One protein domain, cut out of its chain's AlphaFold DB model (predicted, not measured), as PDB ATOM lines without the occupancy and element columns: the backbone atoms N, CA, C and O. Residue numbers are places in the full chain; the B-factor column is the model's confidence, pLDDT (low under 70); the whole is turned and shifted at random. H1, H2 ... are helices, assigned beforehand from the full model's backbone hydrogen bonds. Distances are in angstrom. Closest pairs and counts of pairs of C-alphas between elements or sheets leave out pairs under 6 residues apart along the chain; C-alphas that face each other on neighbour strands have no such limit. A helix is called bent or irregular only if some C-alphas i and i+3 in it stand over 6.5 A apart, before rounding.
ATOM      1  N   GLY A   8       9.431  40.828 -25.641       88.56
ATOM      2  CA  GLY A   8       9.513  39.370 -25.543       88.56
ATOM      3  C   GLY A   8      10.629  38.778 -26.402       88.56
ATOM      4  O   GLY A   8      11.168  37.710 -26.100       88.56
ATOM      5  N   GLU A   9      11.037  39.513 -27.434       90.94
ATOM      6  CA  GLU A   9      12.142  39.181 -28.328       90.94
ATOM      7  C   GLU A   9      13.472  39.861 -27.950       90.94
ATOM      8  O   GLU A   9      14.435  39.780 -28.717       90.94
ATOM      9  N   LEU A  10      13.585  40.492 -26.772       91.31
ATOM     10  CA  LEU A  10      14.812  41.179 -26.327       91.31
ATOM     11  C   LEU A  10      16.063  40.288 -26.421       91.31
ATOM     12  O   LEU A  10      17.140  40.762 -26.790       91.31
ATOM     13  N   TRP A  11      15.911  38.989 -26.143       93.06
ATOM     14  CA  TRP A  11      16.994  38.009 -26.233       93.06
ATOM     15  C   TRP A  11      17.656  37.976 -27.617       93.06
ATOM     16  O   TRP A  11      18.830  37.626 -27.705       93.06
ATOM     17  N   LEU A  12      16.950  38.335 -28.700       92.69
ATOM     18  CA  LEU A  12      17.561  38.426 -30.025       92.69
ATOM     19  C   LEU A  12      18.662  39.479 -30.010       92.69
ATOM     20  O   LEU A  12      19.772  39.205 -30.445       92.69
ATOM     21  N   ASN A  13      18.398  40.664 -29.467       92.06
ATOM     22  CA  ASN A  13      19.410  41.709 -29.415       92.06
ATOM     23  C   ASN A  13      20.576  41.309 -28.494       92.06
ATOM     24  O   ASN A  13      21.726  41.233 -28.932       92.06
ATOM     25  N   GLU A  14      20.268  40.973 -27.240       94.12
ATOM     26  CA  GLU A  14      21.280  40.706 -26.209       94.12
ATOM     27  C   GLU A  14      22.053  39.403 -26.465       94.12
ATOM     28  O   GLU A  14      23.274  39.335 -26.292       94.12
ATOM     29  N   GLY A  15      21.366  38.369 -26.948       94.25
ATOM     30  CA  GLY A  15      21.960  37.088 -27.307       94.25
ATOM     31  C   GLY A  15      22.888  37.206 -28.513       94.25
ATOM     32  O   GLY A  15      23.999  36.673 -28.467       94.25
ATOM     33  N   PHE A  16      22.497  37.938 -29.569       94.19
ATOM     34  CA  PHE A  16      23.394  38.186 -30.707       94.19
ATOM     35  C   PHE A  16      24.594  39.046 -30.311       94.19
ATOM     36  O   PHE A  16      25.713  38.727 -30.720       94.19
ATOM     37  N   ALA A  17      24.393  40.096 -29.509       94.25
ATOM     38  CA  ALA A  17      25.488  40.921 -29.001       94.25
ATOM     39  C   ALA A  17      26.512  40.064 -28.237       94.25
ATOM     40  O   ALA A  17      27.692  40.049 -28.592       94.25
ATOM     41  N   THR A  18      26.035  39.260 -27.285       94.56
ATOM     42  CA  THR A  18      26.865  38.349 -26.482       94.56
ATOM     43  C   THR A  18      27.575  37.300 -27.349       94.56
ATOM     44  O   THR A  18      28.761  37.022 -27.164       94.56
ATOM     45  N   PHE A  19      26.882  36.718 -28.333       94.12
ATOM     46  CA  PHE A  19      27.458  35.743 -29.266       94.12
ATOM     47  C   PHE A  19      28.621  36.333 -30.077       94.12
ATOM     48  O   PHE A  19      29.686  35.709 -30.187       94.12
ATOM     49  N   PHE A  20      28.437  37.529 -30.644       93.25
ATOM     50  CA  PHE A  20      29.474  38.184 -31.438       93.25
ATOM     51  C   PHE A  20      30.639  38.670 -30.581       93.25
ATOM     52  O   PHE A  20      31.786  38.518 -31.005       93.25
ATOM     53  N   GLU A  21      30.369  39.198 -29.384       92.62
ATOM     54  CA  GLU A  21      31.402  39.588 -28.424       92.62
ATOM     55  C   GLU A  21      32.301  38.398 -28.081       92.62
ATOM     56  O   GLU A  21      33.518  38.466 -28.278       92.62
ATOM     57  N   ASN A  22      31.700  37.280 -27.667       91.19
ATOM     58  CA  ASN A  22      32.431  36.063 -27.335       91.19
ATOM     59  C   ASN A  22      33.220  35.548 -28.543       91.19
ATOM     60  O   ASN A  22      34.426  35.312 -28.451       91.19
ATOM     61  N   THR A  23      32.573  35.413 -29.702       90.12
ATOM     62  CA  THR A  23      33.248  34.924 -30.912       90.12
ATOM     63  C   THR A  23      34.459  35.789 -31.256       90.12
ATOM     64  O   THR A  23      35.550  35.262 -31.461       90.12
ATOM     65  N   TRP A  24      34.311  37.114 -31.257       90.75
ATOM     66  CA  TRP A  24      35.415  38.023 -31.552       90.75
ATOM     67  C   TRP A  24      36.540  37.931 -30.516       90.75
ATOM     68  O   TRP A  24      37.709  37.778 -30.880       90.75
ATOM     69  N   PHE A  25      36.200  38.013 -29.228       91.69
ATOM     70  CA  PHE A  25      37.178  38.061 -28.146       91.69
ATOM     71  C   PHE A  25      38.002  36.773 -28.059       91.69
ATOM     72  O   PHE A  25      39.236  36.826 -28.019       91.69
ATOM     73  N   TYR A  26      37.348  35.608 -28.070       90.06
ATOM     74  CA  TYR A  26      38.038  34.331 -27.882       90.06
ATOM     75  C   TYR A  26      38.793  33.880 -29.133       90.06
ATOM     76  O   TYR A  26      39.908  33.373 -28.996       90.06
ATOM     77  N   THR A  27      38.275  34.151 -30.338       87.88
ATOM     78  CA  THR A  27      39.031  33.902 -31.575       87.88
ATOM     79  C   THR A  27      40.272  34.788 -31.649       87.88
ATOM     80  O   THR A  27      41.351  34.295 -31.977       87.88
ATOM     81  N   LYS A  28      40.169  36.075 -31.289       90.12
ATOM     82  CA  LYS A  28      41.312  36.999 -31.332       90.12
ATOM     83  C   LYS A  28      42.421  36.630 -30.340       90.12
ATOM     84  O   LYS A  28      43.592  36.776 -30.675       90.12
ATOM     85  N   ASN A  29      42.064  36.175 -29.138       82.75
ATOM     86  CA  ASN A  29      43.024  35.959 -28.050       82.75
ATOM     87  C   ASN A  29      43.596  34.532 -27.974       82.75
ATOM     88  O   ASN A  29      44.590  34.327 -27.283       82.75
ATOM     89  N   GLY A  30      43.006  33.549 -28.661       82.50
ATOM     90  CA  GLY A  30      43.485  32.161 -28.588       82.50
ATOM     91  C   GLY A  30      43.062  31.245 -29.738       82.50
ATOM     92  O   GLY A  30      43.265  30.034 -29.648       82.50
ATOM     93  N   GLY A  31      42.481  31.794 -30.808       89.19
ATOM     94  CA  GLY A  31      42.022  31.025 -31.963       89.19
ATOM     95  C   GLY A  31      40.860  30.075 -31.655       89.19
ATOM     96  O   GLY A  31      40.151  30.206 -30.653       89.19
ATOM     97  N   ASP A  32      40.664  29.097 -32.538       85.38
ATOM     98  CA  ASP A  32      39.462  28.250 -32.556       85.38
ATOM     99  C   ASP A  32      39.327  27.341 -31.329       85.38
ATOM    100  O   ASP A  32      38.217  27.107 -30.842       85.38
ATOM    101  N   LEU A  33      40.449  26.858 -30.781       88.06
ATOM    102  CA  LEU A  33      40.435  26.036 -29.570       88.06
ATOM    103  C   LEU A  33      39.897  26.835 -28.381       88.06
ATOM    104  O   LEU A  33      39.047  26.351 -27.639       88.06
ATOM    105  N   HIS A  34      40.352  28.076 -28.223       88.44
ATOM    106  CA  HIS A  34      39.942  28.926 -27.113       88.44
ATOM    107  C   HIS A  34      38.469  29.341 -27.237       88.44
ATOM    108  O   HIS A  34      37.734  29.303 -26.248       88.44
ATOM    109  N   ARG A  35      38.000  29.624 -28.464       87.62
ATOM    110  CA  ARG A  35      36.569  29.809 -28.762       87.62
ATOM    111  C   ARG A  35      35.747  28.583 -28.360       87.62
ATOM    112  O   ARG A  35      34.733  28.733 -27.689       87.62
ATOM    113  N   THR A  36      36.197  27.380 -28.718       88.56
ATOM    114  CA  THR A  36      35.487  26.123 -28.415       88.56
ATOM    115  C   THR A  36      35.408  25.846 -26.911       88.56
ATOM    116  O   THR A  36      34.349  25.483 -26.391       88.56
ATOM    117  N   VAL A  37      36.514  26.051 -26.191       90.94
ATOM    118  CA  VAL A  37      36.550  25.907 -24.728       90.94
ATOM    119  C   VAL A  37      35.587  26.899 -24.081       90.94
ATOM    120  O   VAL A  37      34.770  26.511 -23.248       90.94
ATOM    121  N   HIS A  38      35.626  28.166 -24.496       89.38
ATOM    122  CA  HIS A  38      34.754  29.178 -23.916       89.38
ATOM    123  C   HIS A  38      33.273  28.967 -24.254       89.38
ATOM    124  O   HIS A  38      32.417  29.170 -23.395       89.38
ATOM    125  N   ALA A  39      32.956  28.521 -25.471       89.31
ATOM    126  CA  ALA A  39      31.599  28.143 -25.856       89.31
ATOM    127  C   ALA A  39      31.042  27.050 -24.929       89.31
ATOM    128  O   ALA A  39      29.928  27.180 -24.427       89.31
ATOM    129  N   THR A  40      31.850  26.028 -24.627       92.25
ATOM    130  CA  THR A  40      31.483  24.958 -23.683       92.25
ATOM    131  C   THR A  40      31.219  25.501 -22.275       92.25
ATOM    132  O   THR A  40      30.207  25.168 -21.666       92.25
ATOM    133  N   LEU A  41      32.090  26.378 -21.763       91.69
ATOM    134  CA  LEU A  41      31.927  26.985 -20.432       91.69
ATOM    135  C   LEU A  41      30.704  27.913 -20.353       91.69
ATOM    136  O   LEU A  41      29.988  27.930 -19.349       91.69
ATOM    137  N   SER A  42      30.450  28.674 -21.418       88.88
ATOM    138  CA  SER A  42      29.278  29.549 -21.525       88.88
ATOM    139  C   SER A  42      27.987  28.737 -21.539       88.88
ATOM    140  O   SER A  42      27.024  29.106 -20.871       88.88
ATOM    141  N   PHE A  43      27.983  27.615 -22.261       93.25
ATOM    142  CA  PHE A  43      26.860  26.685 -22.304       93.25
ATOM    143  C   PHE A  43      26.576  26.064 -20.929       93.25
ATOM    144  O   PHE A  43      25.431  26.086 -20.488       93.25
ATOM    145  N   ASP A  44      27.601  25.586 -20.219       95.25
ATOM    146  CA  ASP A  44      27.449  25.049 -18.857       95.25
ATOM    147  C   ASP A  44      26.889  26.101 -17.884       95.25
ATOM    148  O   ASP A  44      25.947  25.840 -17.134       95.25
ATOM    149  N   THR A  45      27.394  27.335 -17.969       92.56
ATOM    150  CA  THR A  45      26.894  28.456 -17.161       92.56
ATOM    151  C   THR A  45      25.422  28.748 -17.457       92.56
ATOM    152  O   THR A  45      24.634  28.925 -16.529       92.56
ATOM    153  N   ALA A  46      25.038  28.772 -18.738       94.38
ATOM    154  CA  ALA A  46      23.654  28.988 -19.146       94.38
ATOM    155  C   ALA A  46      22.732  27.866 -18.645       94.38
ATOM    156  O   ALA A  46      21.669  28.157 -18.107       94.38
ATOM    157  N   LEU A  47      23.148  26.598 -18.758       95.81
ATOM    158  CA  LEU A  47      22.387  25.459 -18.235       95.81
ATOM    159  C   LEU A  47      22.206  25.530 -16.720       95.81
ATOM    160  O   LEU A  47      21.126  25.234 -16.212       95.81
ATOM    161  N   ARG A  48      23.251  25.925 -15.991       95.44
ATOM    162  CA  ARG A  48      23.180  26.074 -14.539       95.44
ATOM    163  C   ARG A  48      22.156  27.130 -14.137       95.44
ATOM    164  O   ARG A  48      21.345  26.863 -13.256       95.44
ATOM    165  N   GLU A  49      22.183  28.302 -14.761       92.94
ATOM    166  CA  GLU A  49      21.207  29.362 -14.479       92.94
ATOM    167  C   GLU A  49      19.786  28.944 -14.871       92.94
ATOM    168  O   GLU A  49      18.848  29.155 -14.104       92.94
ATOM    169  N   ASP A  50      19.644  28.259 -16.005       95.50
ATOM    170  CA  ASP A  50      18.359  27.761 -16.499       95.50
ATOM    171  C   ASP A  50      17.783  26.610 -15.656       95.50
ATOM    172  O   ASP A  50      16.590  26.327 -15.723       95.50
ATOM    173  N   SER A  51      18.611  25.952 -14.839       96.12
ATOM    174  CA  SER A  51      18.183  24.868 -13.944       96.12
ATOM    175  C   SER A  51      17.447  25.354 -12.690       96.12
ATOM    176  O   SER A  51      16.832  24.550 -11.984       96.12
ATOM    177  N   PHE A  52      17.511  26.652 -12.378       94.56
ATOM    178  CA  PHE A  52      16.840  27.203 -11.207       94.56
ATOM    179  C   PHE A  52      15.336  27.359 -11.435       94.56
ATOM    180  O   PHE A  52      14.879  27.671 -12.528       94.56
ATOM    181  N   ALA A  53      14.555  27.223 -10.360       93.25
ATOM    182  CA  ALA A  53      13.102  27.416 -10.400       93.25
ATOM    183  C   ALA A  53      12.687  28.854 -10.767       93.25
ATOM    184  O   ALA A  53      11.549  29.082 -11.156       93.25
ATOM    185  N   THR A  54      13.607  29.812 -10.632       88.75
ATOM    186  CA  THR A  54      13.439  31.207 -11.050       88.75
ATOM    187  C   THR A  54      13.739  31.426 -12.535       88.75
ATOM    188  O   THR A  54      13.663  32.562 -12.989       88.75
ATOM    189  N   SER A  55      14.135  30.386 -13.279       93.00
ATOM    190  CA  SER A  55      14.336  30.499 -14.724       93.00
ATOM    191  C   SER A  55      13.013  30.764 -15.449       93.00
ATOM    192  O   SER A  55      11.919  30.525 -14.930       93.00
ATOM    193  N   ARG A  56      13.125  31.236 -16.688       92.56
ATOM    194  CA  ARG A  56      12.010  31.559 -17.573       92.56
ATOM    195  C   ARG A  56      12.288  31.106 -19.011       92.56
ATOM    196  O   ARG A  56      13.442  30.879 -19.394       92.56
ATOM    197  N   PRO A  57      11.247  30.989 -19.853       93.06
ATOM    198  CA  PRO A  57      11.420  30.829 -21.291       93.06
ATOM    199  C   PRO A  57      12.259  31.964 -21.897       93.06
ATOM    200  O   PRO A  57      12.186  33.108 -21.454       93.06
ATOM    201  N   LEU A  58      13.031  31.648 -22.941       91.75
ATOM    202  CA  LEU A  58      13.877  32.630 -23.633       91.75
ATOM    203  C   LEU A  58      13.047  33.726 -24.322       91.75
ATOM    204  O   LEU A  58      13.435  34.888 -24.311       91.75
ATOM    205  N   CYS A  59      11.904  33.334 -24.890       91.81
ATOM    206  CA  CYS A  59      10.889  34.226 -25.432       91.81
ATOM    207  C   CYS A  59       9.648  34.144 -24.542       91.81
ATOM    208  O   CYS A  59       9.151  33.044 -24.276       91.81
ATOM    209  N   SER A  60       9.166  35.290 -24.075       87.31
ATOM    210  CA  SER A  60       8.034  35.408 -23.155       87.31
ATOM    211  C   SER A  60       7.165  36.598 -23.536       87.31
ATOM    212  O   SER A  60       7.676  37.598 -24.023       87.31
ATOM    213  N   ILE A  61       5.859  36.502 -23.297       89.69
ATOM    214  CA  ILE A  61       4.956  37.652 -23.428       89.69
ATOM    215  C   ILE A  61       5.245  38.600 -22.260       89.69
ATOM    216  O   ILE A  61       5.368  38.135 -21.127       89.69
ATOM    217  N   ILE A  62       5.404  39.889 -22.557       89.25
ATOM    218  CA  ILE A  62       5.731  40.936 -21.585       89.25
ATOM    219  C   ILE A  62       4.644  42.003 -21.649       89.25
ATOM    220  O   ILE A  62       4.499  42.680 -22.670       89.25
ATOM    221  N   ASP A  63       3.912  42.165 -20.552       89.38
ATOM    222  CA  ASP A  63       2.756  43.057 -20.458       89.38
ATOM    223  C   ASP A  63       3.042  44.280 -19.575       89.38
ATOM    224  O   ASP A  63       2.404  45.328 -19.732       89.38
ATOM    225  N   THR A  64       4.007  44.183 -18.652       90.75
ATOM    226  CA  THR A  64       4.317  45.260 -17.700       90.75
ATOM    227  C   THR A  64       5.763  45.763 -17.792       90.75
ATOM    228  O   THR A  64       6.682  45.002 -18.092       90.75
ATOM    229  N   PRO A  65       6.030  47.048 -17.474       90.06
ATOM    230  CA  PRO A  65       7.400  47.557 -17.428       90.06
ATOM    231  C   PRO A  65       8.309  46.834 -16.429       90.06
ATOM    232  O   PRO A  65       9.510  46.760 -16.657       90.06
ATOM    233  N   SER A  66       7.767  46.307 -15.327       89.44
ATOM    234  CA  SER A  66       8.537  45.507 -14.364       89.44
ATOM    235  C   SER A  66       9.039  44.205 -14.977       89.44
ATOM    236  O   SER A  66      10.209  43.874 -14.802       89.44
ATOM    237  N   GLU A  67       8.200  43.521 -15.755       88.75
ATOM    238  CA  GLU A  67       8.577  42.291 -16.458       88.75
ATOM    239  C   GLU A  67       9.680  42.548 -17.492       88.75
ATOM    240  O   GLU A  67      10.569  41.717 -17.654       88.75
ATOM    241  N   ILE A  68       9.700  43.726 -18.133       88.56
ATOM    242  CA  ILE A  68      10.805  44.113 -19.027       88.56
ATOM    243  C   ILE A  68      12.143  44.030 -18.280       88.56
ATOM    244  O   ILE A  68      13.088  43.437 -18.794       88.56
ATOM    245  N   PHE A  69      12.237  44.569 -17.060       88.62
ATOM    246  CA  PHE A  69      13.482  44.531 -16.285       88.62
ATOM    247  C   PHE A  69      13.906  43.111 -15.900       88.62
ATOM    248  O   PHE A  69      15.100  42.823 -15.881       88.62
ATOM    249  N   GLU A  70      12.951  42.215 -15.652       87.69
ATOM    250  CA  GLU A  70      13.232  40.802 -15.369       87.69
ATOM    251  C   GLU A  70      13.842  40.080 -16.578       87.69
ATOM    252  O   GLU A  70      14.607  39.133 -16.409       87.69
ATOM    253  N   THR A  71      13.583  40.554 -17.802       88.88
ATOM    254  CA  THR A  71      14.185  39.964 -19.008       88.88
ATOM    255  C   THR A  71      15.651  40.344 -19.240       88.88
ATOM    256  O   THR A  71      16.309  39.721 -20.075       88.88
ATOM    257  N   PHE A  72      16.207  41.302 -18.495       89.25
ATOM    258  CA  PHE A  72      17.637  41.640 -18.535       89.25
ATOM    259  C   PHE A  72      18.452  40.719 -17.612       89.25
ATOM    260  O   PHE A  72      19.101  41.159 -16.664       89.25
ATOM    261  N   ASP A  73      18.413  39.418 -17.890       90.12
ATOM    262  CA  ASP A  73      18.991  38.364 -17.055       90.12
ATOM    263  C   ASP A  73      19.889  37.401 -17.850       90.12
ATOM    264  O   ASP A  73      19.946  37.406 -19.079       90.12
ATOM    265  N   GLY A  74      20.576  36.498 -17.154       90.25
ATOM    266  CA  GLY A  74      21.442  35.508 -17.794       90.25
ATOM    267  C   GLY A  74      20.753  34.615 -18.840       90.25
ATOM    268  O   GLY A  74      21.428  34.111 -19.740       90.25
ATOM    269  N   ILE A  75      19.422  34.484 -18.810       94.31
ATOM    270  CA  ILE A  75      18.652  33.753 -19.824       94.31
ATOM    271  C   ILE A  75      18.700  34.496 -21.167       94.31
ATOM    272  O   ILE A  75      19.085  33.896 -22.174       94.31
ATOM    273  N   SER A  76      18.409  35.799 -21.203       94.44
ATOM    274  CA  SER A  76      18.480  36.582 -22.451       94.44
ATOM    275  C   SER A  76      19.889  36.618 -23.048       94.44
ATOM    276  O   SER A  76      20.053  36.449 -24.257       94.44
ATOM    277  N   TYR A  77      20.909  36.791 -22.205       94.12
ATOM    278  CA  TYR A  77      22.299  36.929 -22.651       94.12
ATOM    279  C   TYR A  77      22.948  35.570 -22.945       94.12
ATOM    280  O   TYR A  77      23.312  35.262 -24.082       94.12
ATOM    281  N   LYS A  78      23.104  34.729 -21.916       94.62
ATOM    282  CA  LYS A  78      23.951  33.528 -21.975       94.62
ATOM    283  C   LYS A  78      23.253  32.380 -22.684       94.62
ATOM    284  O   LYS A  78      23.845  31.785 -23.582       94.62
ATOM    285  N   LYS A  79      21.996  32.078 -22.332       95.50
ATOM    286  CA  LYS A  79      21.225  31.021 -23.015       95.50
ATOM    287  C   LYS A  79      20.938  31.407 -24.466       95.50
ATOM    288  O   LYS A  79      21.112  30.568 -25.350       95.50
ATOM    289  N   GLY A  80      20.601  32.674 -24.724       95.38
ATOM    290  CA  GLY A  80      20.477  33.222 -26.080       95.38
ATOM    291  C   GLY A  80      21.742  33.009 -26.921       95.38
ATOM    292  O   GLY A  80      21.687  32.378 -27.978       95.38
ATOM    293  N   ALA A  81      22.902  33.445 -26.423       95.19
ATOM    294  CA  ALA A  81      24.179  33.254 -27.115       95.19
ATOM    295  C   ALA A  81      24.554  31.777 -27.305       95.19
ATOM    296  O   ALA A  81      25.059  31.397 -28.362       95.19
ATOM    297  N   ALA A  82      24.286  30.927 -26.312       94.62
ATOM    298  CA  ALA A  82      24.568  29.498 -26.387       94.62
ATOM    299  C   ALA A  82      23.739  28.793 -27.477       94.62
ATOM    300  O   ALA A  82      24.259  27.946 -28.208       94.62
ATOM    301  N   ILE A  83      22.469  29.174 -27.646       94.69
ATOM    302  CA  ILE A  83      21.618  28.661 -28.731       94.69
ATOM    303  C   ILE A  83      22.130  29.127 -30.099       94.69
ATOM    304  O   ILE A  83      22.124  28.340 -31.051       94.69
ATOM    305  N   LEU A  84      22.611  30.368 -30.211       94.94
ATOM    306  CA  LEU A  84      23.221  30.872 -31.445       94.94
ATOM    307  C   LEU A  84      24.505  30.115 -31.793       94.94
ATOM    308  O   LEU A  84      24.683  29.720 -32.944       94.94
ATOM    309  N   GLU A  85      25.353  29.836 -30.804       93.44
ATOM    310  CA  GLU A  85      26.569  29.038 -30.977       93.44
ATOM    311  C   GLU A  85      26.253  27.608 -31.436       93.44
ATOM    312  O   GLU A  85      26.860  27.101 -32.386       93.44
ATOM    313  N   MET A  86      25.246  26.975 -30.827       93.19
ATOM    314  CA  MET A  86      24.776  25.650 -31.229       93.19
ATOM    315  C   MET A  86      24.214  25.670 -32.655       93.19
ATOM    316  O   MET A  86      24.534  24.799 -33.462       93.19
ATOM    317  N   THR A  87      23.426  26.688 -33.002       94.12
ATOM    318  CA  THR A  87      22.847  26.852 -34.343       94.12
ATOM    319  C   THR A  87      23.934  27.061 -35.397       94.12
ATOM    320  O   THR A  87      23.924  26.395 -36.434       94.12
ATOM    321  N   ALA A  88      24.911  27.929 -35.127       92.75
ATOM    322  CA  ALA A  88      26.058  28.153 -36.000       92.75
ATOM    323  C   ALA A  88      26.874  26.867 -36.204       92.75
ATOM    324  O   ALA A  88      27.247  26.550 -37.336       92.75
ATOM    325  N   SER A  89      27.079  26.095 -35.133       90.75
ATOM    326  CA  SER A  89      27.775  24.804 -35.172       90.75
ATOM    327  C   SER A  89      27.012  23.755 -35.991       90.75
ATOM    328  O   SER A  89      27.611  23.068 -36.815       90.75
ATOM    329  N   LEU A  90      25.686  23.668 -35.830       94.06
ATOM    330  CA  LEU A  90      24.829  22.734 -36.571       94.06
ATOM    331  C   LEU A  90      24.737  23.079 -38.064       94.06
ATOM    332  O   LEU A  90      24.754  22.192 -38.916       94.06
ATOM    333  N   MET A  91      24.629  24.366 -38.400       95.31
ATOM    334  CA  MET A  91      24.533  24.825 -39.791       95.31
ATOM    335  C   MET A  91      25.887  24.832 -40.510       95.31
ATOM    336  O   MET A  91      25.934  24.724 -41.740       95.31
ATOM    337  N   GLY A  92      26.974  24.995 -39.760       92.81
ATOM    338  CA  GLY A  92      28.290  25.361 -40.267       92.81
ATOM    339  C   GLY A  92      28.418  26.874 -40.476       92.81
ATOM    340  O   GLY A  92      27.536  27.532 -41.041       92.81
ATOM    341  N   GLU A  93      29.562  27.428 -40.071       88.56
ATOM    342  CA  GLU A  93      29.787  28.874 -39.953       88.56
ATOM    343  C   GLU A  93      29.505  29.652 -41.249       88.56
ATOM    344  O   GLU A  93      28.845  30.691 -41.229       88.56
TER     345      GLU A  93
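AT A GLANCE: This is residues 8 to 93 of the 104 residues of the protein "Peptidase_M1 domain-containing protein" of Ancylostoma caninum (UniProt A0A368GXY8). One long helix, H1, is broken near residues 30 and 31 and folds back as a narrow V of two arms, H1a and H1b, with helix H3 crossing between the arms in the open half of the V and touching both. Residues 87 to 92, the last five residues of H3 and Gly 92, stick out, while the short helix H2 lies beyond the open ends of the V, reached from H1b by the long link of residues 51 to 64. The printed part has 86 residues with three named helices, in the order H1, H2, H3, and no named strand; the class is all helix. The whole is compact, with a radius of gyration of the C-alphas of 13.6 A, yet elongated, spanning 43 by 23 by 23 A.

HOW THE PARTS SIT: H1, residues 8 to 50, was assigned as one helix by its hydrogen bonds but is bent: C-alphas 29 and 32 are 9.6 A apart. Its arms are H1a, residues 8 to 29, and H1b, residues 32 to 50. They touch, with residues 22 to 27 of H1a alone and 32 to 38 of H1b alone; the closest C-alphas, of Tyr 26 and Arg 35, are 4.8 A apart. The arms run opposite ways at a shallow tilt of 33 degrees, only just short of steep. H3, residues 74 to 91, touches H1a at residues 10 to 19 of that arm alone; the closest C-alphas, of Trp 11 and Ser 76, are 4.3 A apart. These two run the same way at a steep tilt of 67 degrees. H3 also touches H1b, the closest C-alphas, of Ala 46 and Lys 79, being 5.0 A apart; they run opposite ways at a steep tilt of 47 degrees. The helix packing is mostly crossed, but only just: 1 of the 3 touching pairs is at a shallow tilt. H2, residues 65 to 70, touches no helix; it is apart from H1a only just, at 8.2 A. Every O i to N i+4 pair is within hydrogen-bond range in H1b; the figures are 16 of 18 in H1a, 1 of 2 in H2 and 13 of 14 in H3.

IN THESE COORDINATES: H1a begins at C-alpha 8 (9.513, 39.370, -25.543) and is 33.8 A long; it is irregular, with C-alphas 8 and 11 standing 7.6 A apart. H1b, 26.5 A long, ends at C-alpha 50 (18.359, 27.761, -16.499). H2 has six residues, Pro 65 to Glu 70. H3 is 24.6 A long and ends at C-alpha 91 (24.533, 24.825, -39.791); it is neither bent nor irregular, but only just: C-alphas 76 and 79 are 6.2 A apart.

THE WHOLE: The two C-alphas farthest apart, of Gly 30 and Asp 63, are 42.9 A from each other. The printed part has no cut. The link from H1 to H2 is long, with 14 residues, and that from H2 to H3 is tight, with 3. The mean pLDDT of the printed part is 91.6, and no printed residue is under 70.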